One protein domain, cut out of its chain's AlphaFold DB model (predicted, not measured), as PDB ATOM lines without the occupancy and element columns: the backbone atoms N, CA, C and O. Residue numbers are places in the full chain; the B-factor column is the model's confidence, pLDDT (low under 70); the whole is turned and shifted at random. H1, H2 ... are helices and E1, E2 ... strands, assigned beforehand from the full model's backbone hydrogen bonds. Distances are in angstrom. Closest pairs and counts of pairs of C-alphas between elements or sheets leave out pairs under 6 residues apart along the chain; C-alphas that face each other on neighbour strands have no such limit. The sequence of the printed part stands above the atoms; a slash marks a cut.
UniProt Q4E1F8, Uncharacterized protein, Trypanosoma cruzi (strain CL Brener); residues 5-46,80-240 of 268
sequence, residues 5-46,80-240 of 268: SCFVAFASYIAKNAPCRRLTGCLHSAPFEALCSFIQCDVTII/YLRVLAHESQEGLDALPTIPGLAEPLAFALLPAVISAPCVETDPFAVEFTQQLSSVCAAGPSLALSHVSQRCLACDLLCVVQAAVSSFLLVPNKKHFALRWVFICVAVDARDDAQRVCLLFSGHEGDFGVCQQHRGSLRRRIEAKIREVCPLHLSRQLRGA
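This is residues 5 to 46 and 80 to 240 of the 268 residues of an uncharacterized protein of Trypanosoma cruzi (strain CL Brener) (UniProt Q4E1F8). A strongly twisted sheet of five strands has helices over both faces: the long H8 runs along one face over E1 and E5 and on past the sheet, while H6 crosses the opposite face. H1, H2 and H3 wrap round the outer side of H6 and H5. The 203 printed residues, with eight named helices and five named strands in the order H1 H2 H3 H4 H5 H6 E1 H7 E2 E3 E4 E5 H8, are of mixed class. The sheet runs E1 E5 E4 E3 E2, all antiparallel. The whole is compact, with a radius of gyration of the C-alphas of 17.2 A and spans of 50 by 40 by 37 A.

Residues 11 to 15 of H1, residues 5 to 17, touch H6, residues 102 to 114, with the closest C-alphas, of Ile 14 and Pro 111, 6.6 A apart. H2, residues 20 to 27, touches H6 too, closest at the C-alphas of Cys 26 and Pro 104, 4.7 A. H3, residues 30 to 40, only just touches H5, residues 89 to 97, with 3 pairs of C-alphas within 8 A, the closest Leu 35 and Leu 95, 7.0 A. H4, residues 80 to 83, touches H8, residues 207 to 239, closest at the C-alphas of Tyr 80 and His 213, 5.8 A. E2, residues 158 to 163, E3, residues 166 to 170, E4, residues 181 to 187, and E5, residues 194 to 202, form a meander, each strand the antiparallel neighbour of the one before; E1, residues 118 to 126, is an edge strand beside E5. Within hydrogen-bond range are N 124 and O 196 for E1 and E5, 2.9 A, and, each at 2.8 A, N 197 and O 184 for E5 and E4, N 169 and O 181 for E4 and E3, and N 168 and O 160 for E3 and E2. H6, at a height of 8.3 A over the sheet, runs across the strands, at 88 degrees to E2 on the local plane. H8 is on the opposite face at 7.2 A. H7, residues 140 to 153, touches H8 at a steep tilt of 64 degrees, closest at the C-alphas of Cys 151 and Lys 224, 6.3 A. Every O i to N i+4 pair is within hydrogen-bond range in H1, H3 and H7, against 3 of 4 in H2, 3 of 5 in H5, 6 of 9 in H6 and 27 of 29 in H8; H4 is too short for such a pair.

H1 begins at C-alpha 5 (134.718, 241.777, 178.172). E1 is 25.3 A long and E5 25.2 A. H7 measures 19.6 A, and H8, 46.8 A, ends at C-alpha 239 (117.857, 232.992, 143.820).

The C-alphas farthest apart, of Gly 205 and Ala 240, are 53.5 A apart. Residues 47 to 79 are not printed, and C-alphas 46 and 80 are 28.2 A apart across the cut. The link from E1 to H7, 13 residues, is long. Mean pLDDT of the printed part is 72.8; 68 residues are under 70, among them 5 to 24, 127 to 142 and 227 to 240.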
ATOM      1  N   SER A   5     135.019 243.159 177.812       58.02
ATOM      2  CA  SER A   5     134.718 241.777 178.172       58.02
ATOM      3  C   SER A   5     135.004 240.785 177.043       58.02
ATOM      4  O   SER A   5     135.526 239.708 177.328       58.02
ATOM      5  N   CYS A   6     134.769 241.140 175.773       55.74
ATOM      6  CA  CYS A   6     135.077 240.260 174.647       55.74
ATOM      7  C   CYS A   6     136.592 240.060 174.522       55.74
ATOM      8  O   CYS A   6     137.069 238.932 174.400       55.74
ATOM      9  N   PHE A   7     137.360 241.145 174.647       55.23
ATOM     10  CA  PHE A   7     138.818 241.082 174.598       55.23
ATOM     11  C   PHE A   7     139.415 240.373 175.793       55.23
ATOM     12  O   PHE A   7     140.290 239.537 175.614       55.23
ATOM     13  N   VAL A   8     138.929 240.652 176.997       60.45
ATOM     14  CA  VAL A   8     139.379 239.976 178.213       60.45
ATOM     15  C   VAL A   8     139.040 238.489 178.144       60.45
ATOM     16  O   VAL A   8     139.888 237.661 178.475       60.45
ATOM     17  N   ALA A   9     137.852 238.120 177.657       62.60
ATOM     18  CA  ALA A   9     137.480 236.722 177.455       62.60
ATOM     19  C   ALA A   9     138.386 236.046 176.420       62.60
ATOM     20  O   ALA A   9     138.851 234.928 176.649       62.60
ATOM     21  N   PHE A  10     138.692 236.731 175.318       56.33
ATOM     22  CA  PHE A  10     139.541 236.205 174.257       56.33
ATOM     23  C   PHE A  10     141.017 236.109 174.667       56.33
ATOM     24  O   PHE A  10     141.638 235.063 174.498       56.33
ATOM     25  N   ALA A  11     141.564 237.144 175.303       60.09
ATOM     26  CA  ALA A  11     142.897 237.144 175.894       60.09
ATOM     27  C   ALA A  11     143.020 236.050 176.962       60.09
ATOM     28  O   ALA A  11     143.995 235.304 176.970       60.09
ATOM     29  N   SER A  12     142.001 235.888 177.817       60.99
ATOM     30  CA  SER A  12     141.943 234.806 178.805       60.99
ATOM     31  C   SER A  12     141.888 233.433 178.135       60.99
ATOM     32  O   SER A  12     142.568 232.511 178.582       60.99
ATOM     33  N   TYR A  13     141.118 233.286 177.054       63.06
ATOM     34  CA  TYR A  13     141.062 232.054 176.270       63.06
ATOM     35  C   TYR A  13     142.431 231.717 175.676       63.06
ATOM     36  O   TYR A  13     142.898 230.592 175.842       63.06
ATOM     37  N   ILE A  14     143.112 232.677 175.053       54.78
ATOM     38  CA  ILE A  14     144.444 232.446 174.487       54.78
ATOM     39  C   ILE A  14     145.445 232.118 175.596       54.78
ATOM     40  O   ILE A  14     146.124 231.101 175.507       54.78
ATOM     41  N   ALA A  15     145.488 232.903 176.675       60.35
ATOM     42  CA  ALA A  15     146.402 232.675 177.793       60.35
ATOM     43  C   ALA A  15     146.212 231.292 178.441       60.35
ATOM     44  O   ALA A  15     147.185 230.659 178.846       60.35
ATOM     45  N   LYS A  16     144.972 230.789 178.511       62.61
ATOM     46  CA  LYS A  16     144.672 229.444 179.030       62.61
ATOM     47  C   LYS A  16     145.044 228.324 178.056       62.61
ATOM     48  O   LYS A  16     145.386 227.235 178.507       62.61
ATOM     49  N   ASN A  17     144.959 228.566 176.747       59.25
ATOM     50  CA  ASN A  17     145.152 227.534 175.720       59.25
ATOM     51  C   ASN A  17     146.538 227.553 175.054       59.25
ATOM     52  O   ASN A  17     146.875 226.601 174.348       59.25
ATOM     53  N   ALA A  18     147.347 228.590 175.277       56.87
ATOM     54  CA  ALA A  18     148.699 228.738 174.744       56.87
ATOM     55  C   ALA A  18     149.751 228.416 175.828       56.87
ATOM     56  O   ALA A  18     150.277 229.327 176.467       56.87
ATOM     57  N   PRO A  19     150.097 227.138 176.088       55.36
ATOM     58  CA  PRO A  19     151.204 226.825 176.988       55.36
ATOM     59  C   PRO A  19     152.490 227.481 176.468       55.36
ATOM     60  O   PRO A  19     152.805 227.349 175.288       55.36
ATOM     61  N   CYS A  20     153.269 228.136 177.339       54.27
ATOM     62  CA  CYS A  20     154.442 228.934 176.944       54.27
ATOM     63  C   CYS A  20     155.449 228.187 176.051       54.27
ATOM     64  O   CYS A  20     156.110 228.797 175.220       54.27
ATOM     65  N   ARG A  21     155.545 226.855 176.172       55.22
ATOM     66  CA  ARG A  21     156.392 226.032 175.289       55.22
ATOM     67  C   ARG A  21     155.957 226.074 173.821       55.22
ATOM     68  O   ARG A  21     156.812 225.987 172.947       55.22
ATOM     69  N   ARG A  22     154.656 226.221 173.546       65.11
ATOM     70  CA  ARG A  22     154.143 226.398 172.181       65.11
ATOM     71  C   ARG A  22     154.540 227.756 171.608       65.11
ATOM     72  O   ARG A  22     154.882 227.794 170.442       65.11
ATOM     73  N   LEU A  23     154.607 228.824 172.412       66.53
ATOM     74  CA  LEU A  23     154.997 230.163 171.933       66.53
ATOM     75  C   LEU A  23     156.383 230.172 171.289       66.53
ATOM     76  O   LEU A  23     156.527 230.557 170.132       66.53
ATOM     77  N   THR A  24     157.398 229.714 172.028       68.22
ATOM     78  CA  THR A  24     158.776 229.676 171.520       68.22
ATOM     79  C   THR A  24     158.887 228.744 170.315       68.22
ATOM     80  O   THR A  24     159.519 229.100 169.327       68.22
ATOM     81  N   GLY A  25     158.216 227.587 170.352       77.31
ATOM     82  CA  GLY A  25     158.173 226.667 169.213       77.31
ATOM     83  C   GLY A  25     157.512 227.272 167.970       77.31
ATOM     84  O   GLY A  25     157.996 227.057 166.867       77.31
ATOM     85  N   CYS A  26     156.453 228.068 168.135       79.48
ATOM     86  CA  CYS A  26     155.756 228.740 167.040       79.48
ATOM     87  C   CYS A  26     156.630 229.797 166.352       79.48
ATOM     88  O   CYS A  26     156.633 229.857 165.126       79.48
ATOM     89  N   LEU A  27     157.390 230.597 167.107       77.65
ATOM     90  CA  LEU A  27     158.264 231.637 166.539       77.65
ATOM     91  C   LEU A  27     159.477 231.071 165.785       77.65
ATOM     92  O   LEU A  27     160.033 231.755 164.934       77.65
ATOM     93  N   HIS A  28     159.859 229.826 166.069       81.34
ATOM     94  CA  HIS A  28     160.900 229.084 165.345       81.34
ATOM     95  C   HIS A  28     160.320 227.992 164.437       81.34
ATOM     96  O   HIS A  28     161.016 227.066 164.028       81.34
ATOM     97  N   SER A  29     159.014 228.040 164.173       85.88
ATOM     98  CA  SER A  29     158.372 227.069 163.298       85.88
ATOM     99  C   SER A  29     158.611 227.446 161.839       85.88
ATOM    100  O   SER A  29     158.547 228.622 161.477       85.88
ATOM    101  N   ALA A  30     158.806 226.441 160.982       89.15
ATOM    102  CA  ALA A  30     158.979 226.649 159.545       89.15
ATOM    103  C   ALA A  30     157.879 227.535 158.906       89.15
ATOM    104  O   ALA A  30     158.220 228.372 158.074       89.15
ATOM    105  N   PRO A  31     156.584 227.448 159.293       86.60
ATOM    106  CA  PRO A  31     155.563 228.356 158.767       86.60
ATOM    107  C   PRO A  31     155.783 229.826 159.148       86.60
ATOM    108  O   PRO A  31     155.528 230.714 158.338       86.60
ATOM    109  N   PHE A  32     156.259 230.100 160.367       84.99
ATOM    110  CA  PHE A  32     156.554 231.467 160.798       84.99
ATOM    111  C   PHE A  32     157.827 232.006 160.139       84.99
ATOM    112  O   PHE A  32     157.866 233.161 159.725       84.99
ATOM    113  N   GLU A  33     158.848 231.168 159.965       87.42
ATOM    114  CA  GLU A  33     160.041 231.538 159.197       87.42
ATOM    115  C   GLU A  33     159.704 231.817 157.727       87.42
ATOM    116  O   GLU A  33     160.206 232.786 157.163       87.42
ATOM    117  N   ALA A  34     158.801 231.035 157.124       86.69
ATOM    118  CA  ALA A  34     158.300 231.287 155.775       86.69
ATOM    119  C   ALA A  34     157.545 232.623 155.683       86.69
ATOM    120  O   ALA A  34     157.753 233.362 154.725       86.69
ATOM    121  N   LEU A  35     156.730 232.967 156.688       85.17
ATOM    122  CA  LEU A  35     156.088 234.283 156.797       85.17
ATOM    123  C   LEU A  35     157.133 235.407 156.867       85.17
ATOM    124  O   LEU A  35     157.050 236.370 156.111       85.17
ATOM    125  N   CYS A  36     158.121 235.288 157.754       84.47
ATOM    126  CA  CYS A  36     159.180 236.287 157.900       84.47
ATOM    127  C   CYS A  36     159.987 236.446 156.609       84.47
ATOM    128  O   CYS A  36     160.191 237.570 156.158       84.47
ATOM    129  N   SER A  37     160.388 235.331 155.995       84.08
ATOM    130  CA  SER A  37     161.086 235.320 154.710       84.08
ATOM    131  C   SER A  37     160.237 235.981 153.629       84.08
ATOM    132  O   SER A  37     160.736 236.831 152.910       84.08
ATOM    133  N   PHE A  38     158.936 235.692 153.574       82.04
ATOM    134  CA  PHE A  38     158.026 236.306 152.606       82.04
ATOM    135  C   PHE A  38     157.972 237.820 152.703       82.04
ATOM    136  O   PHE A  38     157.906 238.508 151.691       82.04
ATOM    137  N   ILE A  39     158.010 238.342 153.916       80.69
ATOM    138  CA  ILE A  39     157.823 239.771 154.130       80.69
ATOM    139  C   ILE A  39     159.146 240.517 154.020       80.69
ATOM    140  O   ILE A  39     159.166 241.687 153.651       80.69
ATOM    141  N   GLN A  40     160.258 239.861 154.344       79.92
ATOM    142  CA  GLN A  40     161.586 240.465 154.297       79.92
ATOM    143  C   GLN A  40     162.256 240.321 152.926       79.92
ATOM    144  O   GLN A  40     163.013 241.217 152.535       79.92
ATOM    145  N   CYS A  41     161.985 239.238 152.204       70.76
ATOM    146  CA  CYS A  41     162.536 238.955 150.884       70.76
ATOM    147  C   CYS A  41     161.588 239.445 149.786       70.76
ATOM    148  O   CYS A  41     160.370 239.396 149.935       70.76
ATOM    149  N   ASP A  42     162.146 239.855 148.649       56.32
ATOM    150  CA  ASP A  42     161.337 240.070 147.453       56.32
ATOM    151  C   ASP A  42     160.720 238.730 147.013       56.32
ATOM    152  O   ASP A  42     161.375 237.682 147.037       56.32
ATOM    153  N   VAL A  43     159.439 238.764 146.619       52.83
ATOM    154  CA  VAL A  43     158.587 237.600 146.278       52.83
ATOM    155  C   VAL A  43     159.265 236.621 145.308       52.83
ATOM    156  O   VAL A  43     159.005 235.415 145.339       52.83
ATOM    157  N   THR A  44     160.190 237.114 144.486       46.44
ATOM    158  CA  THR A  44     161.002 236.333 143.548       46.44
ATOM    159  C   THR A  44     161.805 235.204 144.197       46.44
ATOM    160  O   THR A  44     162.071 234.209 143.524       46.44
ATOM    161  N   ILE A  45     162.154 235.288 145.485       46.17
ATOM    162  CA  ILE A  45     162.997 234.275 146.143       46.17
ATOM    163  C   ILE A  45     162.183 233.044 146.589       46.17
ATOM    164  O   ILE A  45     162.691 231.926 146.567       46.17
ATOM    165  N   ILE A  46     160.899 233.195 146.928       46.91
ATOM    166  CA  ILE A  46     160.128 232.113 147.578       46.91
ATOM    167  C   ILE A  46     159.636 231.043 146.611       46.91
ATOM    168  O   ILE A  46     159.484 229.883 146.993       46.91
ATOM    169  N   TYR A  80     146.066 256.358 153.847       73.16
ATOM    170  CA  TYR A  80     146.780 255.853 155.026       73.16
ATOM    171  C   TYR A  80     146.887 254.325 155.046       73.16
ATOM    172  O   TYR A  80     147.857 253.782 155.558       73.16
ATOM    173  N   LEU A  81     145.936 253.605 154.443       80.67
ATOM    174  CA  LEU A  81     146.052 252.150 154.335       80.67
ATOM    175  C   LEU A  81     147.124 251.705 153.339       80.67
ATOM    176  O   LEU A  81     147.680 250.627 153.529       80.67
ATOM    177  N   ARG A  82     147.472 252.531 152.339       84.17
ATOM    178  CA  ARG A  82     148.556 252.207 151.395       84.17
ATOM    179  C   ARG A  82     149.902 252.069 152.093       84.17
ATOM    180  O   ARG A  82     150.743 251.313 151.630       84.17
ATOM    181  N   VAL A  83     150.080 252.732 153.235       84.39
ATOM    182  CA  VAL A  83     151.276 252.583 154.073       84.39
ATOM    183  C   VAL A  83     151.442 251.143 154.566       84.39
ATOM    184  O   VAL A  83     152.567 250.682 154.699       84.39
ATOM    185  N   LEU A  84     150.344 250.409 154.789       85.73
ATOM    186  CA  LEU A  84     150.365 249.006 155.222       85.73
ATOM    187  C   LEU A  84     150.260 248.008 154.058       85.73
ATOM    188  O   LEU A  84     150.531 246.823 154.255       85.73
ATOM    189  N   ALA A  85     149.857 248.477 152.877       88.73
ATOM    190  CA  ALA A  85     149.641 247.665 151.688       88.73
ATOM    191  C   ALA A  85     150.949 247.076 151.147       88.73
ATOM    192  O   ALA A  85     152.006 247.709 151.203       88.73
ATOM    193  N   HIS A  86     150.872 245.852 150.633       88.30
ATOM    194  CA  HIS A  86     151.986 245.177 149.971       88.30
ATOM    195  C   HIS A  86     152.183 245.718 148.555       88.30
ATOM    196  O   HIS A  86     151.276 246.294 147.961       88.30
ATOM    197  N   GLU A  87     153.379 245.519 148.009       85.85
ATOM    198  CA  GLU A  87     153.753 246.055 146.695       85.85
ATOM    199  C   GLU A  87     153.164 245.243 145.529       85.85
ATOM    200  O   GLU A  87     152.988 245.781 144.436       85.85
ATOM    201  N   SER A  88     152.823 243.965 145.744       82.35
ATOM    202  CA  SER A  88     152.289 243.084 144.699       82.35
ATOM    203  C   SER A  88     151.220 242.109 145.204       82.35
ATOM    204  O   SER A  88     151.246 241.650 146.346       82.35
ATOM    205  N   GLN A  89     150.277 241.764 144.320       81.51
ATOM    206  CA  GLN A  89     149.219 240.786 144.599       81.51
ATOM    207  C   GLN A  89     149.750 239.348 144.661       81.51
ATOM    208  O   GLN A  89     149.299 238.565 145.489       81.51
ATOM    209  N   GLU A  90     150.725 239.006 143.815       75.04
ATOM    210  CA  GLU A  90     151.309 237.657 143.749       75.04
ATOM    211  C   GLU A  90     151.829 237.206 145.112       75.04
ATOM    212  O   GLU A  90     151.639 236.062 145.523       75.04
ATOM    213  N   GLY A  91     152.434 238.138 145.846       69.71
ATOM    214  CA  GLY A  91     152.899 237.857 147.182       69.71
ATOM    215  C   GLY A  91     151.763 237.686 148.201       69.71
ATOM    216  O   GLY A  91     151.784 236.773 149.028       69.71
ATOM    217  N   LEU A  92     150.730 238.524 148.117       77.88
ATOM    218  CA  LEU A  92     149.561 238.438 148.995       77.88
ATOM    219  C   LEU A  92     148.839 237.104 148.882       77.88
ATOM    220  O   LEU A  92     148.392 236.572 149.898       77.88
ATOM    221  N   ASP A  93     148.737 236.572 147.667       80.04
ATOM    222  CA  ASP A  93     148.055 235.309 147.406       80.04
ATOM    223  C   ASP A  93     148.846 234.112 147.957       80.04
ATOM    224  O   ASP A  93     148.248 233.102 148.329       80.04
ATOM    225  N   ALA A  94     150.173 234.229 148.085       78.96
ATOM    226  CA  ALA A  94     151.020 233.180 148.646       78.96
ATOM    227  C   ALA A  94     150.870 233.049 150.172       78.96
ATOM    228  O   ALA A  94     150.884 231.932 150.699       78.96
ATOM    229  N   LEU A  95     150.680 234.154 150.899       81.88
ATOM    230  CA  LEU A  95     150.663 234.150 152.367       81.88
ATOM    231  C   LEU A  95     149.589 233.241 152.994       81.88
ATOM    232  O   LEU A  95     149.944 232.408 153.833       81.88
ATOM    233  N   PRO A  96     148.304 233.307 152.591       78.17
ATOM    234  CA  PRO A  96     147.278 232.393 153.092       78.17
ATOM    235  C   PRO A  96     147.531 230.921 152.746       78.17
ATOM    236  O   PRO A  96     146.912 230.048 153.350       78.17
ATOM    237  N   THR A  97     148.406 230.634 151.774       84.47
ATOM    238  CA  THR A  97     148.699 229.265 151.329       84.47
ATOM    239  C   THR A  97     149.824 228.598 152.114       84.47
ATOM    240  O   THR A  97     150.007 227.392 151.960       84.47
ATOM    241  N   ILE A  98     150.541 229.332 152.979       85.62
ATOM    242  CA  ILE A  98     151.616 228.774 153.809       85.62
ATOM    243  C   ILE A  98     151.022 227.721 154.763       85.62
ATOM    244  O   ILE A  98     150.274 228.068 155.688       85.62
ATOM    245  N   PRO A  99     151.348 226.426 154.587       86.52
ATOM    246  CA  PRO A  99     150.768 225.370 155.402       86.52
ATOM    247  C   PRO A  99     151.145 225.538 156.873       86.52
ATOM    248  O   PRO A  99     152.303 225.761 157.210       86.52
ATOM    249  N   GLY A 100     150.159 225.417 157.759       87.09
ATOM    250  CA  GLY A 100     150.375 225.523 159.202       87.09
ATOM    251  C   GLY A 100     150.566 226.948 159.723       87.09
ATOM    252  O   GLY A 100     150.711 227.099 160.929       87.09
ATOM    253  N   LEU A 101     150.505 227.989 158.878       85.50
ATOM    254  CA  LEU A 101     150.685 229.384 159.304       85.50
ATOM    255  C   LEU A 101     149.656 229.834 160.352       85.50
ATOM    256  O   LEU A 101     149.983 230.611 161.243       85.50
ATOM    257  N   ALA A 102     148.427 229.321 160.293       82.58
ATOM    258  CA  ALA A 102     147.379 229.689 161.243       82.58
ATOM    259  C   ALA A 102     147.785 229.440 162.710       82.58
ATOM    260  O   ALA A 102     147.426 230.229 163.579       82.58
ATOM    261  N   GLU A 103     148.565 228.391 162.996       83.41
ATOM    262  CA  GLU A 103     148.976 228.048 164.361       83.41
ATOM    263  C   GLU A 103     149.898 229.110 164.999       83.41
ATOM    264  O   GLU A 103     149.516 229.667 166.031       83.41
ATOM    265  N   PRO A 104     151.061 229.485 164.427       82.83
ATOM    266  CA  PRO A 104     151.885 230.552 164.988       82.83
ATOM    267  C   PRO A 104     151.177 231.911 164.992       82.83
ATOM    268  O   PRO A 104     151.391 232.692 165.922       82.83
ATOM    269  N   LEU A 105     150.288 232.192 164.028       83.37
ATOM    270  CA  LEU A 105     149.473 233.409 164.078       83.37
ATOM    271  C   LEU A 105     148.555 233.420 165.308       83.37
ATOM    272  O   LEU A 105     148.531 234.404 166.044       83.37
ATOM    273  N   ALA A 106     147.825 232.329 165.548       79.87
ATOM    274  CA  ALA A 106     146.866 232.210 166.645       79.87
ATOM    275  C   ALA A 106     147.534 232.170 168.019       79.87
ATOM    276  O   ALA A 106     147.037 232.763 168.976       79.87
ATOM    277  N   PHE A 107     148.635 231.426 168.130       78.82
ATOM    278  CA  PHE A 107     149.235 231.125 169.419       78.82
ATOM    279  C   PHE A 107     150.359 232.066 169.793       78.82
ATOM    280  O   PHE A 107     150.525 232.254 170.986       78.82
ATOM    281  N   ALA A 108     151.099 232.649 168.847       77.58
ATOM    282  CA  ALA A 108     152.209 233.550 169.156       77.58
ATOM    283  C   ALA A 108     151.876 235.009 168.849       77.58
ATOM    284  O   ALA A 108     151.899 235.845 169.753       77.58
ATOM    285  N   LEU A 109     151.536 235.320 167.596       75.99
ATOM    286  CA  LEU A 109     151.348 236.715 167.190       75.99
ATOM    287  C   LEU A 109     150.116 237.337 167.821       75.99
ATOM    288  O   LEU A 109     150.190 238.431 168.366       75.99
ATOM    289  N   LEU A 110     148.993 236.637 167.797       77.51
ATOM    290  CA  LEU A 110     147.749 237.154 168.334       77.51
ATOM    291  C   LEU A 110     147.841 237.534 169.825       77.51
ATOM    292  O   LEU A 110     147.520 238.680 170.148       77.51
ATOM    293  N   PRO A 111     148.329 236.671 170.741       71.22
ATOM    294  CA  PRO A 111     148.564 237.096 172.117       71.22
ATOM    295  C   PRO A 111     149.598 238.215 172.237       71.22
ATOM    296  O   PRO A 111     149.423 239.075 173.096       71.22
ATOM    297  N   ALA A 112     150.638 238.253 171.397       72.80
ATOM    298  CA  ALA A 112     151.615 239.344 171.423       72.80
ATOM    299  C   ALA A 112     150.981 240.698 171.059       72.80
ATOM    300  O   ALA A 112     151.206 241.684 171.756       72.80
ATOM    301  N   VAL A 113     150.131 240.731 170.028       72.17
ATOM    302  CA  VAL A 113     149.387 241.931 169.612       72.17
ATOM    303  C   VAL A 113     148.435 242.395 170.711       72.17
ATOM    304  O   VAL A 113     148.379 243.585 171.005       72.17
ATOM    305  N   ILE A 114     147.726 241.467 171.357       71.30
ATOM    306  CA  ILE A 114     146.792 241.787 172.451       71.30
ATOM    307  C   ILE A 114     147.533 242.225 173.725       71.30
ATOM    308  O   ILE A 114     146.990 242.988 174.519       71.30
ATOM    309  N   SER A 115     148.770 241.766 173.919       69.35
ATOM    310  CA  SER A 115     149.604 242.124 175.075       69.35
ATOM    311  C   SER A 115     150.432 243.390 174.853       69.35
ATOM    312  O   SER A 115     151.211 243.762 175.731       69.35
ATOM    313  N   ALA A 116     150.311 244.046 173.693       69.92
ATOM    314  CA  ALA A 116     151.023 245.287 173.437       69.92
ATOM    315  C   ALA A 116     150.604 246.360 174.467       69.92
ATOM    316  O   ALA A 116     149.435 246.440 174.843       69.92
ATOM    317  N   PRO A 117     151.532 247.213 174.936       61.88
ATOM    318  CA  PRO A 117     151.222 248.227 175.949       61.88
ATOM    319  C   PRO A 117     150.219 249.274 175.445       61.88
ATOM    320  O   PRO A 117     149.521 249.908 176.233       61.88
ATOM    321  N   CYS A 118     150.141 249.450 174.127       66.97
ATOM    322  CA  CYS A 118     149.276 250.408 173.461       66.97
ATOM    323  C   CYS A 118     148.323 249.655 172.531       66.97
ATOM    324  O   CYS A 118     148.565 249.575 171.328       66.97
ATOM    325  N   VAL A 119     147.265 249.070 173.094       64.79
ATOM    326  CA  VAL A 119     146.181 248.458 172.317       64.79
ATOM    327  C   VAL A 119     144.986 249.389 172.308       64.79
ATOM    328  O   VAL A 119     144.372 249.655 173.340       64.79
ATOM    329  N   GLU A 120     144.629 249.861 171.122       68.51
ATOM    330  CA  GLU A 120     143.397 250.613 170.922       68.51
ATOM    331  C   GLU A 120     142.323 249.722 170.313       68.51
ATOM    332  O   GLU A 120     142.582 249.038 169.326       68.51
ATOM    333  N   THR A 121     141.108 249.777 170.863       73.82
ATOM    334  CA  THR A 121     139.963 248.998 170.384       73.82
ATOM    335  C   THR A 121     138.932 249.904 169.713       73.82
ATOM    336  O   THR A 121     138.590 250.966 170.234       73.82
ATOM    337  N   ASP A 122     138.432 249.503 168.545       75.56
ATOM    338  CA  ASP A 122     137.393 250.242 167.812       75.56
ATOM    339  C   ASP A 122     136.327 249.277 167.292       75.56
ATOM    340  O   ASP A 122     136.464 248.726 166.195       75.56
ATOM    341  N   PRO A 123     135.300 248.992 168.109       79.21
ATOM    342  CA  PRO A 123     134.161 248.213 167.683       79.21
ATOM    343  C   PRO A 123     133.199 249.072 166.871       79.21
ATOM    344  O   PRO A 123     132.850 250.193 167.252       79.21
ATOM    345  N   PHE A 124     132.671 248.500 165.800       78.30
ATOM    346  CA  PHE A 124     131.563 249.086 165.064       78.30
ATOM    347  C   PHE A 124     130.527 248.026 164.718       78.30
ATOM    348  O   PHE A 124     130.855 246.876 164.420       78.30
ATOM    349  N   ALA A 125     129.259 248.425 164.817       76.64
ATOM    350  CA  ALA A 125     128.135 247.550 164.549       76.64
ATOM    351  C   ALA A 125     128.046 247.236 163.056       76.64
ATOM    352  O   ALA A 125     128.193 248.115 162.199       76.64
ATOM    353  N   VAL A 126     127.779 245.970 162.775       70.07
ATOM    354  CA  VAL A 126     127.556 245.450 161.437       70.07
ATOM    355  C   VAL A 126     126.320 244.564 161.485       70.07
ATOM    356  O   VAL A 126     126.208 243.661 162.305       70.07
ATOM    357  N   GLU A 127     125.354 244.846 160.624       66.42
ATOM    358  CA  GLU A 127     124.120 244.076 160.549       66.42
ATOM    359  C   GLU A 127     124.194 243.165 159.331       66.42
ATOM    360  O   GLU A 127     124.194 243.615 158.185       66.42
ATOM    361  N   PHE A 128     124.260 241.867 159.596       61.91
ATOM    362  CA  PHE A 128     124.145 240.822 158.592       61.91
ATOM    363  C   PHE A 128     122.975 239.937 158.991       61.91
ATOM    364  O   PHE A 128     122.989 239.285 160.037       61.91
ATOM    365  N   THR A 129     121.953 239.900 158.147       57.10
ATOM    366  CA  THR A 129     120.829 238.983 158.315       57.10
ATOM    367  C   THR A 129     121.266 237.572 157.934       57.10
ATOM    368  O   THR A 129     121.648 237.328 156.788       57.10
ATOM    369  N   GLN A 130     121.202 236.634 158.882       55.98
ATOM    370  CA  GLN A 130     121.415 235.215 158.606       55.98
ATOM    371  C   GLN A 130     120.296 234.714 157.685       55.98
ATOM    372  O   GLN A 130     119.127 234.735 158.062       55.98
ATOM    373  N   GLN A 131     120.638 234.247 156.482       49.72
ATOM    374  CA  GLN A 131     119.670 233.559 155.631       49.72
ATOM    375  C   GLN A 131     119.692 232.059 155.928       49.72
ATOM    376  O   GLN A 131     120.705 231.382 155.738       49.72
ATOM    377  N   LEU A 132     118.544 231.536 156.353       50.06
ATOM    378  CA  LEU A 132     118.251 230.107 156.349       50.06
ATOM    379  C   LEU A 132     117.997 229.673 154.899       50.06
ATOM    380  O   LEU A 132     116.856 229.509 154.481       50.06
ATOM    381  N   SER A 133     119.052 229.544 154.091       51.10
ATOM    382  CA  SER A 133     118.922 228.792 152.840       51.10
ATOM    383  C   SER A 133     118.928 227.298 153.168       51.10
ATOM    384  O   SER A 133     119.631 226.868 154.086       51.10
ATOM    385  N   SER A 134     118.175 226.491 152.417       53.75
ATOM    386  CA  SER A 134     118.076 225.039 152.638       53.75
ATOM    387  C   SER A 134     119.403 224.285 152.469       53.75
ATOM    388  O   SER A 134     119.479 223.116 152.838       53.75
ATOM    389  N   VAL A 135     120.445 224.930 151.926       52.85
ATOM    390  CA  VAL A 135     121.719 224.283 151.569       52.85
ATOM    391  C   VAL A 135     122.914 224.832 152.362       52.85
ATOM    392  O   VAL A 135     123.894 224.117 152.555       52.85
ATOM    393  N   CYS A 136     122.854 226.061 152.883       49.15
ATOM    394  CA  CYS A 136     123.884 226.589 153.784       49.15
ATOM    395  C   CYS A 136     123.378 227.809 154.557       49.15
ATOM    396  O   CYS A 136     123.012 228.825 153.960       49.15
ATOM    397  N   ALA A 137     123.424 227.743 155.887       52.31
ATOM    398  CA  ALA A 137     123.366 228.933 156.719       52.31
ATOM    399  C   ALA A 137     124.751 229.590 156.680       52.31
ATOM    400  O   ALA A 137     125.655 229.194 157.417       52.31
ATOM    401  N   ALA A 138     124.945 230.571 155.798       56.93
ATOM    402  CA  ALA A 138     126.116 231.429 155.903       56.93
ATOM    403  C   ALA A 138     125.945 232.267 157.173       56.93
ATOM    404  O   ALA A 138     125.169 233.223 157.213       56.93
ATOM    405  N   GLY A 139     126.628 231.839 158.235       64.72
ATOM    406  CA  GLY A 139     126.700 232.581 159.478       64.72
ATOM    407  C   GLY A 139     127.213 233.994 159.185       64.72
ATOM    408  O   GLY A 139     128.154 234.156 158.405       64.72
ATOM    409  N   PRO A 140     126.631 235.024 159.792       63.19
ATOM    410  CA  PRO A 140     127.078 236.391 159.581       63.19
ATOM    411  C   PRO A 140     128.575 236.655 159.826       63.19
ATOM    412  O   PRO A 140     129.205 237.428 159.106       63.19
ATOM    413  N   SER A 141     129.183 235.934 160.772       66.30
ATOM    414  CA  SER A 141     130.632 235.941 161.007       66.30
ATOM    415  C   SER A 141     131.441 235.469 159.795       66.30
ATOM    416  O   SER A 141     132.492 236.033 159.494       66.30
ATOM    417  N   LEU A 142     130.941 234.472 159.061       68.57
ATOM    418  CA  LEU A 142     131.554 233.979 157.830       68.57
ATOM    419  C   LEU A 142     131.375 234.982 156.684       68.57
ATOM    420  O   LEU A 142     132.306 235.207 155.913       68.57
ATOM    421  N   ALA A 143     130.212 235.630 156.586       70.02
ATOM    422  CA  ALA A 143     130.005 236.706 155.616       70.02
ATOM    423  C   ALA A 143     130.997 237.856 155.859       70.02
ATOM    424  O   ALA A 143     131.670 238.298 154.928       70.02
ATOM    425  N   LEU A 144     131.170 238.265 157.116       69.11
ATOM    426  CA  LEU A 144     132.163 239.258 157.520       69.11
ATOM    427  C   LEU A 144     133.600 238.825 157.266       69.11
ATOM    428  O   LEU A 144     134.395 239.648 156.820       69.11
ATOM    429  N   SER A 145     133.930 237.554 157.507       69.22
ATOM    430  CA  SER A 145     135.222 236.967 157.138       69.22
ATOM    431  C   SER A 145     135.495 237.158 155.652       69.22
ATOM    432  O   SER A 145     136.538 237.686 155.269       69.22
ATOM    433  N   HIS A 146     134.534 236.772 154.810       70.97
ATOM    434  CA  HIS A 146     134.666 236.876 153.363       70.97
ATOM    435  C   HIS A 146     134.783 238.320 152.896       70.97
ATOM    436  O   HIS A 146     135.600 238.601 152.020       70.97
ATOM    437  N   VAL A 147     133.994 239.232 153.471       71.20
ATOM    438  CA  VAL A 147     134.099 240.660 153.164       71.20
ATOM    439  C   VAL A 147     135.465 241.178 153.600       71.20
ATOM    440  O   VAL A 147     136.167 241.759 152.788       71.20
ATOM    441  N   SER A 148     135.899 240.906 154.829       71.22
ATOM    442  CA  SER A 148     137.182 241.397 155.346       71.22
ATOM    443  C   SER A 148     138.356 240.899 154.503       71.22
ATOM    444  O   SER A 148     139.140 241.710 154.023       71.22
ATOM    445  N   GLN A 149     138.443 239.592 154.244       72.24
ATOM    446  CA  GLN A 149     139.524 239.011 153.441       72.24
ATOM    447  C   GLN A 149     139.505 239.529 152.003       72.24
ATOM    448  O   GLN A 149     140.510 240.033 151.509       72.24
ATOM    449  N   ARG A 150     138.357 239.440 151.323       73.21
ATOM    450  CA  ARG A 150     138.274 239.774 149.897       73.21
ATOM    451  C   ARG A 150     138.413 241.268 149.647       73.21
ATOM    452  O   ARG A 150     139.012 241.667 148.656       73.21
ATOM    453  N   CYS A 151     137.822 242.092 150.503       73.52
ATOM    454  CA  CYS A 151     137.800 243.529 150.288       73.52
ATOM    455  C   CYS A 151     139.128 244.186 150.633       73.52
ATOM    456  O   CYS A 151     139.531 245.088 149.905       73.52
ATOM    457  N   LEU A 152     139.805 243.724 151.688       80.23
ATOM    458  CA  LEU A 152     141.126 244.233 152.049       80.23
ATOM    459  C   LEU A 152     142.203 243.716 151.082       80.23
ATOM    460  O   LEU A 152     143.109 244.473 150.742       80.23
ATOM    461  N   ALA A 153     142.042 242.511 150.523       79.80
ATOM    462  CA  ALA A 153     142.920 242.026 149.455       79.80
ATOM    463  C   ALA A 153     142.915 242.947 148.220       79.80
ATOM    464  O   ALA A 153     143.966 243.173 147.633       79.80
ATOM    465  N   CYS A 154     141.773 243.549 147.855       80.22
ATOM    466  CA  CYS A 154     141.718 244.525 146.754       80.22
ATOM    467  C   CYS A 154     142.543 245.797 147.010       80.22
ATOM    468  O   CYS A 154     142.881 246.494 146.058       80.22
ATOM    469  N   ASP A 155     142.836 246.107 148.273       83.72
ATOM    470  CA  ASP A 155     143.680 247.236 148.679       83.72
ATOM    471  C   ASP A 155     145.132 246.806 148.929       83.72
ATOM    472  O   ASP A 155     145.892 247.523 149.575       83.72
ATOM    473  N   LEU A 156     145.501 245.616 148.448       87.47
ATOM    474  CA  LEU A 156     146.788 244.971 148.677       87.47
ATOM    475  C   LEU A 156     147.115 244.753 150.169       87.47
ATOM    476  O   LEU A 156     148.278 244.664 150.566       87.47
ATOM    477  N   LEU A 157     146.095 244.656 151.024       87.53
ATOM    478  CA  LEU A 157     146.260 244.334 152.438       87.53
ATOM    479  C   LEU A 157     146.136 242.822 152.628       87.53
ATOM    480  O   LEU A 157     145.106 242.223 152.308       87.53
ATOM    481  N   CYS A 158     147.172 242.202 153.191       86.69
ATOM    482  CA  CYS A 158     147.130 240.783 153.509       86.69
ATOM    483  C   CYS A 158     146.325 240.558 154.786       86.69
ATOM    484  O   CYS A 158     146.668 241.089 155.843       86.69
ATOM    485  N   VAL A 159     145.282 239.735 154.704       85.73
ATOM    486  CA  VAL A 159     144.469 239.347 155.858       85.73
ATOM    487  C   VAL A 159     144.495 237.837 155.983       85.73
ATOM    488  O   VAL A 159     143.930 237.124 155.154       85.73
ATOM    489  N   VAL A 160     145.121 237.347 157.048       84.78
ATOM    490  CA  VAL A 160     145.219 235.915 157.324       84.78
ATOM    491  C   VAL A 160     144.290 235.555 158.471       84.78
ATOM    492  O   VAL A 160     144.176 236.278 159.461       84.78
ATOM    493  N   GLN A 161     143.592 234.433 158.344       84.10
ATOM    494  CA  GLN A 161     142.753 233.934 159.422       84.10
ATOM    495  C   GLN A 161     143.630 233.384 160.554       84.10
ATOM    496  O   GLN A 161     144.419 232.466 160.341       84.10
ATOM    497  N   ALA A 162     143.473 233.939 161.756       82.16
ATOM    498  CA  ALA A 162     144.171 233.486 162.956       82.16
ATOM    499  C   ALA A 162     143.305 232.514 163.771       82.16
ATOM    500  O   ALA A 162     143.797 231.517 164.279       82.16
ATOM    501  N   ALA A 163     141.998 232.762 163.878       79.01
ATOM    502  CA  ALA A 163     141.070 231.843 164.533       79.01
ATOM    503  C   ALA A 163     139.664 231.956 163.926       79.01
ATOM    504  O   ALA A 163     139.437 232.639 162.921       79.01
ATOM    505  N   VAL A 164     138.688 231.275 164.527       75.87
ATOM    506  CA  VAL A 164     137.278 231.440 164.155       75.87
ATOM    507  C   VAL A 164     136.893 232.907 164.366       75.87
ATOM    508  O   VAL A 164     137.091 233.453 165.451       75.87
ATOM    509  N   SER A 165     136.394 233.557 163.310       77.13
ATOM    510  CA  SER A 165     135.980 234.971 163.329       77.13
ATOM    511  C   SER A 165     137.092 235.977 163.670       77.13
ATOM    512  O   SER A 165     136.799 237.095 164.083       77.13
ATOM    513  N   SER A 166     138.360 235.586 163.535       81.70
ATOM    514  CA  SER A 166     139.516 236.349 164.008       81.70
ATOM    515  C   SER A 166     140.604 236.360 162.941       81.70
ATOM    516  O   SER A 166     141.059 235.302 162.500       81.70
ATOM    517  N   PHE A 167     141.036 237.548 162.541       84.66
ATOM    518  CA  PHE A 167     141.940 237.769 161.418       84.66
ATOM    519  C   PHE A 167     143.069 238.698 161.813       84.66
ATOM    520  O   PHE A 167     142.883 239.624 162.598       84.66
ATOM    521  N   LEU A 168     144.232 238.468 161.226       87.79
ATOM    522  CA  LEU A 168     145.397 239.305 161.394       87.79
ATOM    523  C   LEU A 168     145.708 239.976 160.060       87.79
ATOM    524  O   LEU A 168     145.877 239.303 159.042       87.79
ATOM    525  N   LEU A 169     145.771 241.302 160.078       88.06
ATOM    526  CA  LEU A 169     146.335 242.071 158.985       88.06
ATOM    527  C   LEU A 169     147.851 241.968 159.092       88.06
ATOM    528  O   LEU A 169     148.442 242.406 160.082       88.06
ATOM    529  N   VAL A 170     148.457 241.374 158.071       87.02
ATOM    530  CA  VAL A 170     149.903 241.265 157.925       87.02
ATOM    531  C   VAL A 170     150.353 242.464 157.091       87.02
ATOM    532  O   VAL A 170     150.050 242.507 155.894       87.02
ATOM    533  N   PRO A 171     151.011 243.472 157.681       86.40
ATOM    534  CA  PRO A 171     151.411 244.652 156.929       86.40
ATOM    535  C   PRO A 171     152.630 244.331 156.050       86.40
ATOM    536  O   PRO A 171     153.242 243.265 156.162       86.40
ATOM    537  N   ASN A 172     152.986 245.260 155.168       87.00
ATOM    538  CA  ASN A 172     154.167 245.133 154.320       87.00
ATOM    539  C   ASN A 172     155.493 245.084 155.105       87.00
ATOM    540  O   ASN A 172     155.554 245.309 156.320       87.00
ATOM    541  N   LYS A 173     156.587 244.864 154.365       83.99
ATOM    542  CA  LYS A 173     157.967 244.800 154.869       83.99
ATOM    543  C   LYS A 173     158.334 245.924 155.835       83.99
ATOM    544  O   LYS A 173     158.931 245.667 156.877       83.99
ATOM    545  N   LYS A 174     157.955 247.166 155.514       83.25
ATOM    546  CA  LYS A 174     158.318 248.358 156.301       83.25
ATOM    547  C   LYS A 174     157.655 248.370 157.679       83.25
ATOM    548  O   LYS A 174     158.202 248.953 158.613       83.25
ATOM    549  N   HIS A 175     156.502 247.715 157.820       82.48
ATOM    550  CA  HIS A 175     155.674 247.784 159.024       82.48
ATOM    551  C   HIS A 175     155.447 246.437 159.725       82.48
ATOM    552  O   HIS A 175     154.811 246.415 160.780       82.48
ATOM    553  N   PHE A 176     156.004 245.339 159.204       80.29
ATOM    554  CA  PHE A 176     155.819 243.972 159.707       80.29
ATOM    555  C   PHE A 176     156.025 243.797 161.208       80.29
ATOM    556  O   PHE A 176     155.210 243.171 161.872       80.29
ATOM    557  N   ALA A 177     157.077 244.379 161.775       75.84
ATOM    558  CA  ALA A 177     157.359 244.255 163.205       75.84
ATOM    559  C   ALA A 177     156.645 245.311 164.068       75.84
ATOM    560  O   ALA A 177     156.750 245.276 165.291       75.84
ATOM    561  N   LEU A 178     155.963 246.278 163.449       72.97
ATOM    562  CA  LEU A 178     155.590 247.532 164.103       72.97
ATOM    563  C   LEU A 178     154.080 247.761 164.173       72.97
ATOM    564  O   LEU A 178     153.618 248.403 165.116       72.97
ATOM    565  N   ARG A 179     153.313 247.321 163.170       78.84
ATOM    566  CA  ARG A 179     151.903 247.719 163.004       78.84
ATOM    567  C   ARG A 179     151.027 246.528 162.651       78.84
ATOM    568  O   ARG A 179     150.534 246.400 161.533       78.84
ATOM    569  N   TRP A 180     150.809 245.668 163.633       82.51
ATOM    570  CA  TRP A 180     149.832 244.603 163.509       82.51
ATOM    571  C   TRP A 180     148.430 245.137 163.762       82.51
ATOM    572  O   TRP A 180     148.202 245.914 164.697       82.51
ATOM    573  N   VAL A 181     147.485 244.683 162.940       84.38
ATOM    574  CA  VAL A 181     146.067 244.944 163.167       84.38
ATOM    575  C   VAL A 181     145.351 243.625 163.326       84.38
ATOM    576  O   VAL A 181     145.361 242.784 162.428       84.38
ATOM    577  N   PHE A 182     144.714 243.450 164.470       86.05
ATOM    578  CA  PHE A 182     143.839 242.324 164.710       86.05
ATOM    579  C   PHE A 182     142.392 242.743 164.443       86.05
ATOM    580  O   PHE A 182     141.947 243.807 164.869       86.05
ATOM    581  N   ILE A 183     141.666 241.917 163.701       85.04
ATOM    582  CA  ILE A 183     140.268 242.125 163.336       85.04
ATOM    583  C   ILE A 183     139.498 240.941 163.897       85.04
ATOM    584  O   ILE A 183     139.699 239.810 163.454       85.04
ATOM    585  N   CYS A 184     138.599 241.175 164.844       84.11
ATOM    586  CA  CYS A 184     137.686 240.141 165.310       84.11
ATOM    587  C   CYS A 184     136.241 240.515 165.027       84.11
ATOM    588  O   CYS A 184     135.854 241.681 165.049       84.11
ATOM    589  N   VAL A 185     135.437 239.500 164.748       77.10
ATOM    590  CA  VAL A 185     133.990 239.618 164.664       77.10
ATOM    591  C   VAL A 185     133.415 238.972 165.910       77.10
ATOM    592  O   VAL A 185     133.549 237.763 166.108       77.10
ATOM    593  N   ALA A 186     132.774 239.783 166.738       79.06
ATOM    594  CA  ALA A 186     132.080 239.344 167.935       79.06
ATOM    595  C   ALA A 186     130.572 239.531 167.761       79.06
ATOM    596  O   ALA A 186     130.126 240.417 167.038       79.06
ATOM    597  N   VAL A 187     129.791 238.698 168.438       73.00
ATOM    598  CA  VAL A 187     128.370 238.962 168.675       73.00
ATOM    599  C   VAL A 187     128.287 239.554 170.076       73.00
ATOM    600  O   VAL A 187     128.770 238.930 171.022       73.00
ATOM    601  N   ASP A 188     127.761 240.770 170.203       71.35
ATOM    602  CA  ASP A 188     127.515 241.376 171.509       71.35
ATOM    603  C   ASP A 188     126.346 240.632 172.165       71.35
ATOM    604  O   ASP A 188     125.250 240.537 171.620       71.35
ATOM    605  N   ALA A 189     126.599 240.062 173.341       74.36
ATOM    606  CA  ALA A 189     125.626 239.252 174.062       74.36
ATOM    607  C   ALA A 189     124.430 240.065 174.592       74.36
ATOM    608  O   ALA A 189     123.456 239.480 175.063       74.36
ATOM    609  N   ARG A 190     124.511 241.402 174.589       75.99
ATOM    610  CA  ARG A 190     123.452 242.277 175.111       75.99
ATOM    611  C   ARG A 190     122.316 242.475 174.119       75.99
ATOM    612  O   ARG A 190     121.181 242.660 174.549       75.99
ATOM    613  N   ASP A 191     122.636 242.515 172.830       76.35
ATOM    614  CA  ASP A 191     121.708 242.894 171.762       76.35
ATOM    615  C   ASP A 191     121.755 241.952 170.545       76.35
ATOM    616  O   ASP A 191     121.091 242.225 169.547       76.35
ATOM    617  N   ASP A 192     122.528 240.862 170.616       73.22
ATOM    618  CA  ASP A 192     122.811 239.938 169.510       73.22
ATOM    619  C   ASP A 192     123.383 240.636 168.258       73.22
ATOM    620  O   ASP A 192     123.456 240.050 167.169       73.22
ATOM    621  N   ALA A 193     123.833 241.889 168.393       73.67
ATOM    622  CA  ALA A 193     124.395 242.644 167.292       73.67
ATOM    623  C   ALA A 193     125.815 242.163 167.023       73.67
ATOM    624  O   ALA A 193     126.646 242.019 167.923       73.67
ATOM    625  N   GLN A 194     126.140 241.968 165.750       74.14
ATOM    626  CA  GLN A 194     127.521 241.701 165.388       74.14
ATOM    627  C   GLN A 194     128.320 242.986 165.377       74.14
ATOM    628  O   GLN A 194     127.871 244.047 164.932       74.14
ATOM    629  N   ARG A 195     129.548 242.870 165.855       79.41
ATOM    630  CA  ARG A 195     130.507 243.955 165.910       79.41
ATOM    631  C   ARG A 195     131.814 243.471 165.328       79.41
ATOM    632  O   ARG A 195     132.308 242.404 165.683       79.41
ATOM    633  N   VAL A 196     132.364 244.271 164.427       80.42
ATOM    634  CA  VAL A 196     133.762 244.130 164.038       80.42
ATOM    635  C   VAL A 196     134.551 244.970 165.015       80.42
ATOM    636  O   VAL A 196     134.285 246.164 165.139       80.42
ATOM    637  N   CYS A 197     135.506 244.366 165.700       82.97
ATOM    638  CA  CYS A 197     136.423 245.081 166.559       82.97
ATOM    639  C   CYS A 197     137.816 245.045 165.945       82.97
ATOM    640  O   CYS A 197     138.338 243.984 165.600       82.97
ATOM    641  N   LEU A 198     138.412 246.226 165.822       83.27
ATOM    642  CA  LEU A 198     139.790 246.374 165.383       83.27
ATOM    643  C   LEU A 198     140.679 246.623 166.597       83.27
ATOM    644  O   LEU A 198     140.329 247.454 167.437       83.27
ATOM    645  N   LEU A 199     141.818 245.937 166.666       81.20
ATOM    646  CA  LEU A 199     142.869 246.178 167.645       81.20
ATOM    647  C   LEU A 199     144.151 246.539 166.925       81.20
ATOM    648  O   LEU A 199     144.599 245.807 166.045       81.20
ATOM    649  N   PHE A 200     144.751 247.642 167.340       79.89
ATOM    650  CA  PHE A 200     146.004 248.123 166.779       79.89
ATOM    651  C   PHE A 200     147.098 247.995 167.823       79.89
ATOM    652  O   PHE A 200     146.945 248.531 168.920       79.89
ATOM    653  N   SER A 201     148.200 247.325 167.478       73.70
ATOM    654  CA  SER A 201     149.417 247.408 168.283       73.70
ATOM    655  C   SER A 201     150.116 248.730 167.961       73.70
ATOM    656  O   SER A 201     150.765 248.865 166.917       73.70
ATOM    657  N   GLY A 202     149.951 249.723 168.828       66.30
ATOM    658  CA  GLY A 202     150.721 250.958 168.764       66.30
ATOM    659  C   GLY A 202     152.132 250.764 169.312       66.30
ATOM    660  O   GLY A 202     152.349 249.983 170.239       66.30
ATOM    661  N   HIS A 203     153.093 251.503 168.757       67.73
ATOM    662  CA  HIS A 203     154.360 251.762 169.437       67.73
ATOM    663  C   HIS A 203     154.236 253.070 170.224       67.73
ATOM    664  O   HIS A 203     153.527 253.987 169.800       67.73
ATOM    665  N   GLU A 204     154.939 253.168 171.350       63.78
ATOM    666  CA  GLU A 204     154.993 254.390 172.147       63.78
ATOM    667  C   GLU A 204     155.418 255.581 171.266       63.78
ATOM    668  O   GLU A 204     156.377 255.487 170.495       63.78
ATOM    669  N   GLY A 205     154.644 256.671 171.318       66.98
ATOM    670  CA  GLY A 205     154.838 257.867 170.489       66.98
ATOM    671  C   GLY A 205     154.040 257.920 169.178       66.98
ATOM    672  O   GLY A 205     153.974 258.990 168.582       66.98
ATOM    673  N   ASP A 206     153.376 256.835 168.755       71.43
ATOM    674  CA  ASP A 206     152.687 256.764 167.448       71.43
ATOM    675  C   ASP A 206     151.147 256.758 167.519       71.43
ATOM    676  O   ASP A 206     150.461 256.349 166.580       71.43
ATOM    677  N   PHE A 207     150.573 257.204 168.641       71.05
ATOM    678  CA  PHE A 207     149.124 257.138 168.885       71.05
ATOM    679  C   PHE A 207     148.294 257.827 167.791       71.05
ATOM    680  O   PHE A 207     147.328 257.252 167.293       71.05
ATOM    681  N   GLY A 208     148.691 259.028 167.355       78.44
ATOM    682  CA  GLY A 208     147.953 259.773 166.327       78.44
ATOM    683  C   GLY A 208     147.918 259.054 164.974       78.44
ATOM    684  O   GLY A 208     146.880 259.003 164.314       78.44
ATOM    685  N   VAL A 209     149.031 258.432 164.588       76.49
ATOM    686  CA  VAL A 209     149.141 257.657 163.349       76.49
ATOM    687  C   VAL A 209     148.319 256.377 163.457       76.49
ATOM    688  O   VAL A 209     147.562 256.061 162.538       76.49
ATOM    689  N   CYS A 210     148.383 255.669 164.588       74.90
ATOM    690  CA  CYS A 210     147.562 254.479 164.829       74.90
ATOM    691  C   CYS A 210     146.062 254.806 164.755       74.90
ATOM    692  O   CYS A 210     145.310 254.098 164.080       74.90
ATOM    693  N   GLN A 211     145.634 255.923 165.351       80.40
ATOM    694  CA  GLN A 211     144.251 256.396 165.297       80.40
ATOM    695  C   GLN A 211     143.793 256.686 163.855       80.40
ATOM    696  O   GLN A 211     142.670 256.336 163.476       80.40
ATOM    697  N   GLN A 212     144.655 257.286 163.027       81.57
ATOM    698  CA  GLN A 212     144.365 257.561 161.614       81.57
ATOM    699  C   GLN A 212     144.275 256.284 160.770       81.57
ATOM    700  O   GLN A 212     143.332 256.136 159.981       81.57
ATOM    701  N   HIS A 213     145.205 255.341 160.952       80.27
ATOM    702  CA  HIS A 213     145.167 254.042 160.271       80.27
ATOM    703  C   HIS A 213     143.910 253.265 160.657       80.27
ATOM    704  O   HIS A 213     143.218 252.744 159.782       80.27
ATOM    705  N   ARG A 214     143.549 253.276 161.942       80.43
ATOM    706  CA  ARG A 214     142.309 252.687 162.451       80.43
ATOM    707  C   ARG A 214     141.071 253.294 161.823       80.43
ATOM    708  O   ARG A 214     140.257 252.564 161.263       80.43
ATOM    709  N   GLY A 215     140.944 254.619 161.864       84.51
ATOM    710  CA  GLY A 215     139.808 255.310 161.259       84.51
ATOM    711  C   GLY A 215     139.710 255.065 159.750       84.51
ATOM    712  O   GLY A 215     138.611 254.983 159.200       84.51
ATOM    713  N   SER A 216     140.840 254.912 159.062       84.50
ATOM    714  CA  SER A 216     140.875 254.596 157.630       84.50
ATOM    715  C   SER A 216     140.489 253.144 157.355       84.50
ATOM    716  O   SER A 216     139.647 252.907 156.489       84.50
ATOM    717  N   LEU A 217     141.002 252.189 158.139       83.14
ATOM    718  CA  LEU A 217     140.650 250.773 158.024       83.14
ATOM    719  C   LEU A 217     139.168 250.552 158.300       83.14
ATOM    720  O   LEU A 217     138.483 249.916 157.504       83.14
ATOM    721  N   ARG A 218     138.654 251.137 159.385       84.92
ATOM    722  CA  ARG A 218     137.236 251.084 159.733       84.92
ATOM    723  C   ARG A 218     136.370 251.624 158.601       84.92
ATOM    724  O   ARG A 218     135.493 250.910 158.127       84.92
ATOM    725  N   ARG A 219     136.638 252.847 158.123       84.75
ATOM    726  CA  ARG A 219     135.885 253.443 157.004       84.75
ATOM    727  C   ARG A 219     135.942 252.563 155.760       84.75
ATOM    728  O   ARG A 219     134.936 252.439 155.065       84.75
ATOM    729  N   ARG A 220     137.091 251.939 155.483       83.20
ATOM    730  CA  ARG A 220     137.251 251.053 154.329       83.20
ATOM    731  C   ARG A 220     136.431 249.776 154.471       83.20
ATOM    732  O   ARG A 220     135.711 249.434 153.536       83.20
ATOM    733  N   ILE A 221     136.479 249.121 155.630       79.82
ATOM    734  CA  ILE A 221     135.665 247.935 155.921       79.82
ATOM    735  C   ILE A 221     134.174 248.292 155.866       79.82
ATOM    736  O   ILE A 221     133.421 247.608 155.182       79.82
ATOM    737  N   GLU A 222     133.745 249.389 156.496       81.57
ATOM    738  CA  GLU A 222     132.352 249.859 156.448       81.57
ATOM    739  C   GLU A 222     131.893 250.130 155.006       81.57
ATOM    740  O   GLU A 222     130.830 249.660 154.599       81.57
ATOM    741  N   ALA A 223     132.694 250.846 154.209       79.48
ATOM    742  CA  ALA A 223     132.389 251.115 152.804       79.48
ATOM    743  C   ALA A 223     132.269 249.816 151.995       79.48
ATOM    744  O   ALA A 223     131.337 249.655 151.213       79.48
ATOM    745  N   LYS A 224     133.167 248.858 152.227       77.37
ATOM    746  CA  LYS A 224     133.179 247.575 151.524       77.37
ATOM    747  C   LYS A 224     132.030 246.660 151.924       77.37
ATOM    748  O   LYS A 224     131.418 246.041 151.057       77.37
ATOM    749  N   ILE A 225     131.668 246.635 153.203       72.85
ATOM    750  CA  ILE A 225     130.449 245.975 153.677       72.85
ATOM    751  C   ILE A 225     129.225 246.605 152.992       72.85
ATOM    752  O   ILE A 225     128.390 245.881 152.450       72.85
ATOM    753  N   ARG A 226     129.154 247.942 152.909       72.59
ATOM    754  CA  ARG A 226     128.078 248.653 152.196       72.59
ATOM    755  C   ARG A 226     128.057 248.393 150.689       72.59
ATOM    756  O   ARG A 226     126.976 248.418 150.123       72.59
ATOM    757  N   GLU A 227     129.194 248.152 150.038       68.83
ATOM    758  CA  GLU A 227     129.260 247.765 148.616       68.83
ATOM    759  C   GLU A 227     128.807 246.315 148.395       68.83
ATOM    760  O   GLU A 227     128.103 246.007 147.428       68.83
ATOM    761  N   VAL A 228     129.201 245.409 149.294       64.01
ATOM    762  CA  VAL A 228     128.863 243.987 149.189       64.01
ATOM    763  C   VAL A 228     127.398 243.748 149.524       64.01
ATOM    764  O   VAL A 228     126.788 242.901 148.883       64.01
ATOM    765  N   CYS A 229     126.797 244.488 150.453       61.45
ATOM    766  CA  CYS A 229     125.407 244.258 150.846       61.45
ATOM    767  C   CYS A 229     124.394 244.368 149.697       61.45
ATOM    768  O   CYS A 229     123.619 243.430 149.551       61.45
ATOM    769  N   PRO A 230     124.422 245.378 148.808       55.79
ATOM    770  CA  PRO A 230     123.591 245.405 147.605       55.79
ATOM    771  C   PRO A 230     123.869 244.241 146.654       55.79
ATOM    772  O   PRO A 230     122.940 243.688 146.075       55.79
ATOM    773  N   LEU A 231     125.132 243.835 146.481       52.45
ATOM    774  CA  LEU A 231     125.485 242.717 145.600       52.45
ATOM    775  C   LEU A 231     125.027 241.375 146.170       52.45
ATOM    776  O   LEU A 231     124.494 240.548 145.427       52.45
ATOM    777  N   HIS A 232     125.203 241.175 147.472       51.59
ATOM    778  CA  HIS A 232     124.724 240.010 148.196       51.59
ATOM    779  C   HIS A 232     123.198 239.973 148.122       51.59
ATOM    780  O   HIS A 232     122.662 238.988 147.630       51.59
ATOM    781  N   LEU A 233     122.523 241.090 148.407       47.11
ATOM    782  CA  LEU A 233     121.079 241.250 148.239       47.11
ATOM    783  C   LEU A 233     120.624 240.959 146.801       47.11
ATOM    784  O   LEU A 233     119.667 240.230 146.583       47.11
ATOM    785  N   SER A 234     121.342 241.444 145.787       48.34
ATOM    786  CA  SER A 234     120.989 241.204 144.380       48.34
ATOM    787  C   SER A 234     121.143 239.737 143.957       48.34
ATOM    788  O   SER A 234     120.410 239.260 143.088       48.34
ATOM    789  N   ARG A 235     122.101 239.011 144.550       50.79
ATOM    790  CA  ARG A 235     122.257 237.562 144.364       50.79
ATOM    791  C   ARG A 235     121.189 236.795 145.140       50.79
ATOM    792  O   ARG A 235     120.649 235.838 144.598       50.79
ATOM    793  N   GLN A 236     120.859 237.250 146.350       47.41
ATOM    794  CA  GLN A 236     119.775 236.712 147.173       47.41
ATOM    795  C   GLN A 236     118.426 236.823 146.454       47.41
ATOM    796  O   GLN A 236     117.703 235.836 146.372       47.41
ATOM    797  N   LEU A 237     118.131 237.977 145.848       39.41
ATOM    798  CA  LEU A 237     116.900 238.201 145.088       39.41
ATOM    799  C   LEU A 237     116.853 237.365 143.801       39.41
ATOM    800  O   LEU A 237     115.818 236.809 143.473       39.41
ATOM    801  N   ARG A 238     117.971 237.185 143.088       52.68
ATOM    802  CA  ARG A 238     117.987 236.321 141.891       52.68
ATOM    803  C   ARG A 238     117.769 234.834 142.184       52.68
ATOM    804  O   ARG A 238     117.372 234.108 141.280       52.68
ATOM    805  N   GLY A 239     118.063 234.381 143.402       51.30
ATOM    806  CA  GLY A 239     117.857 232.992 143.820       51.30
ATOM    807  C   GLY A 239     116.469 232.700 144.396       51.30
ATOM    808  O   GLY A 239     116.117 231.530 144.527       51.30
ATOM    809  N   ALA A 240     115.687 233.726 144.745       48.42
ATOM    810  CA  ALA A 240     114.353 233.557 145.308       48.42
ATOM    811  C   ALA A 240     113.299 233.617 144.184       48.42
ATOM    812  O   ALA A 240     113.217 234.637 143.498       48.42
TER     813      ALA A 240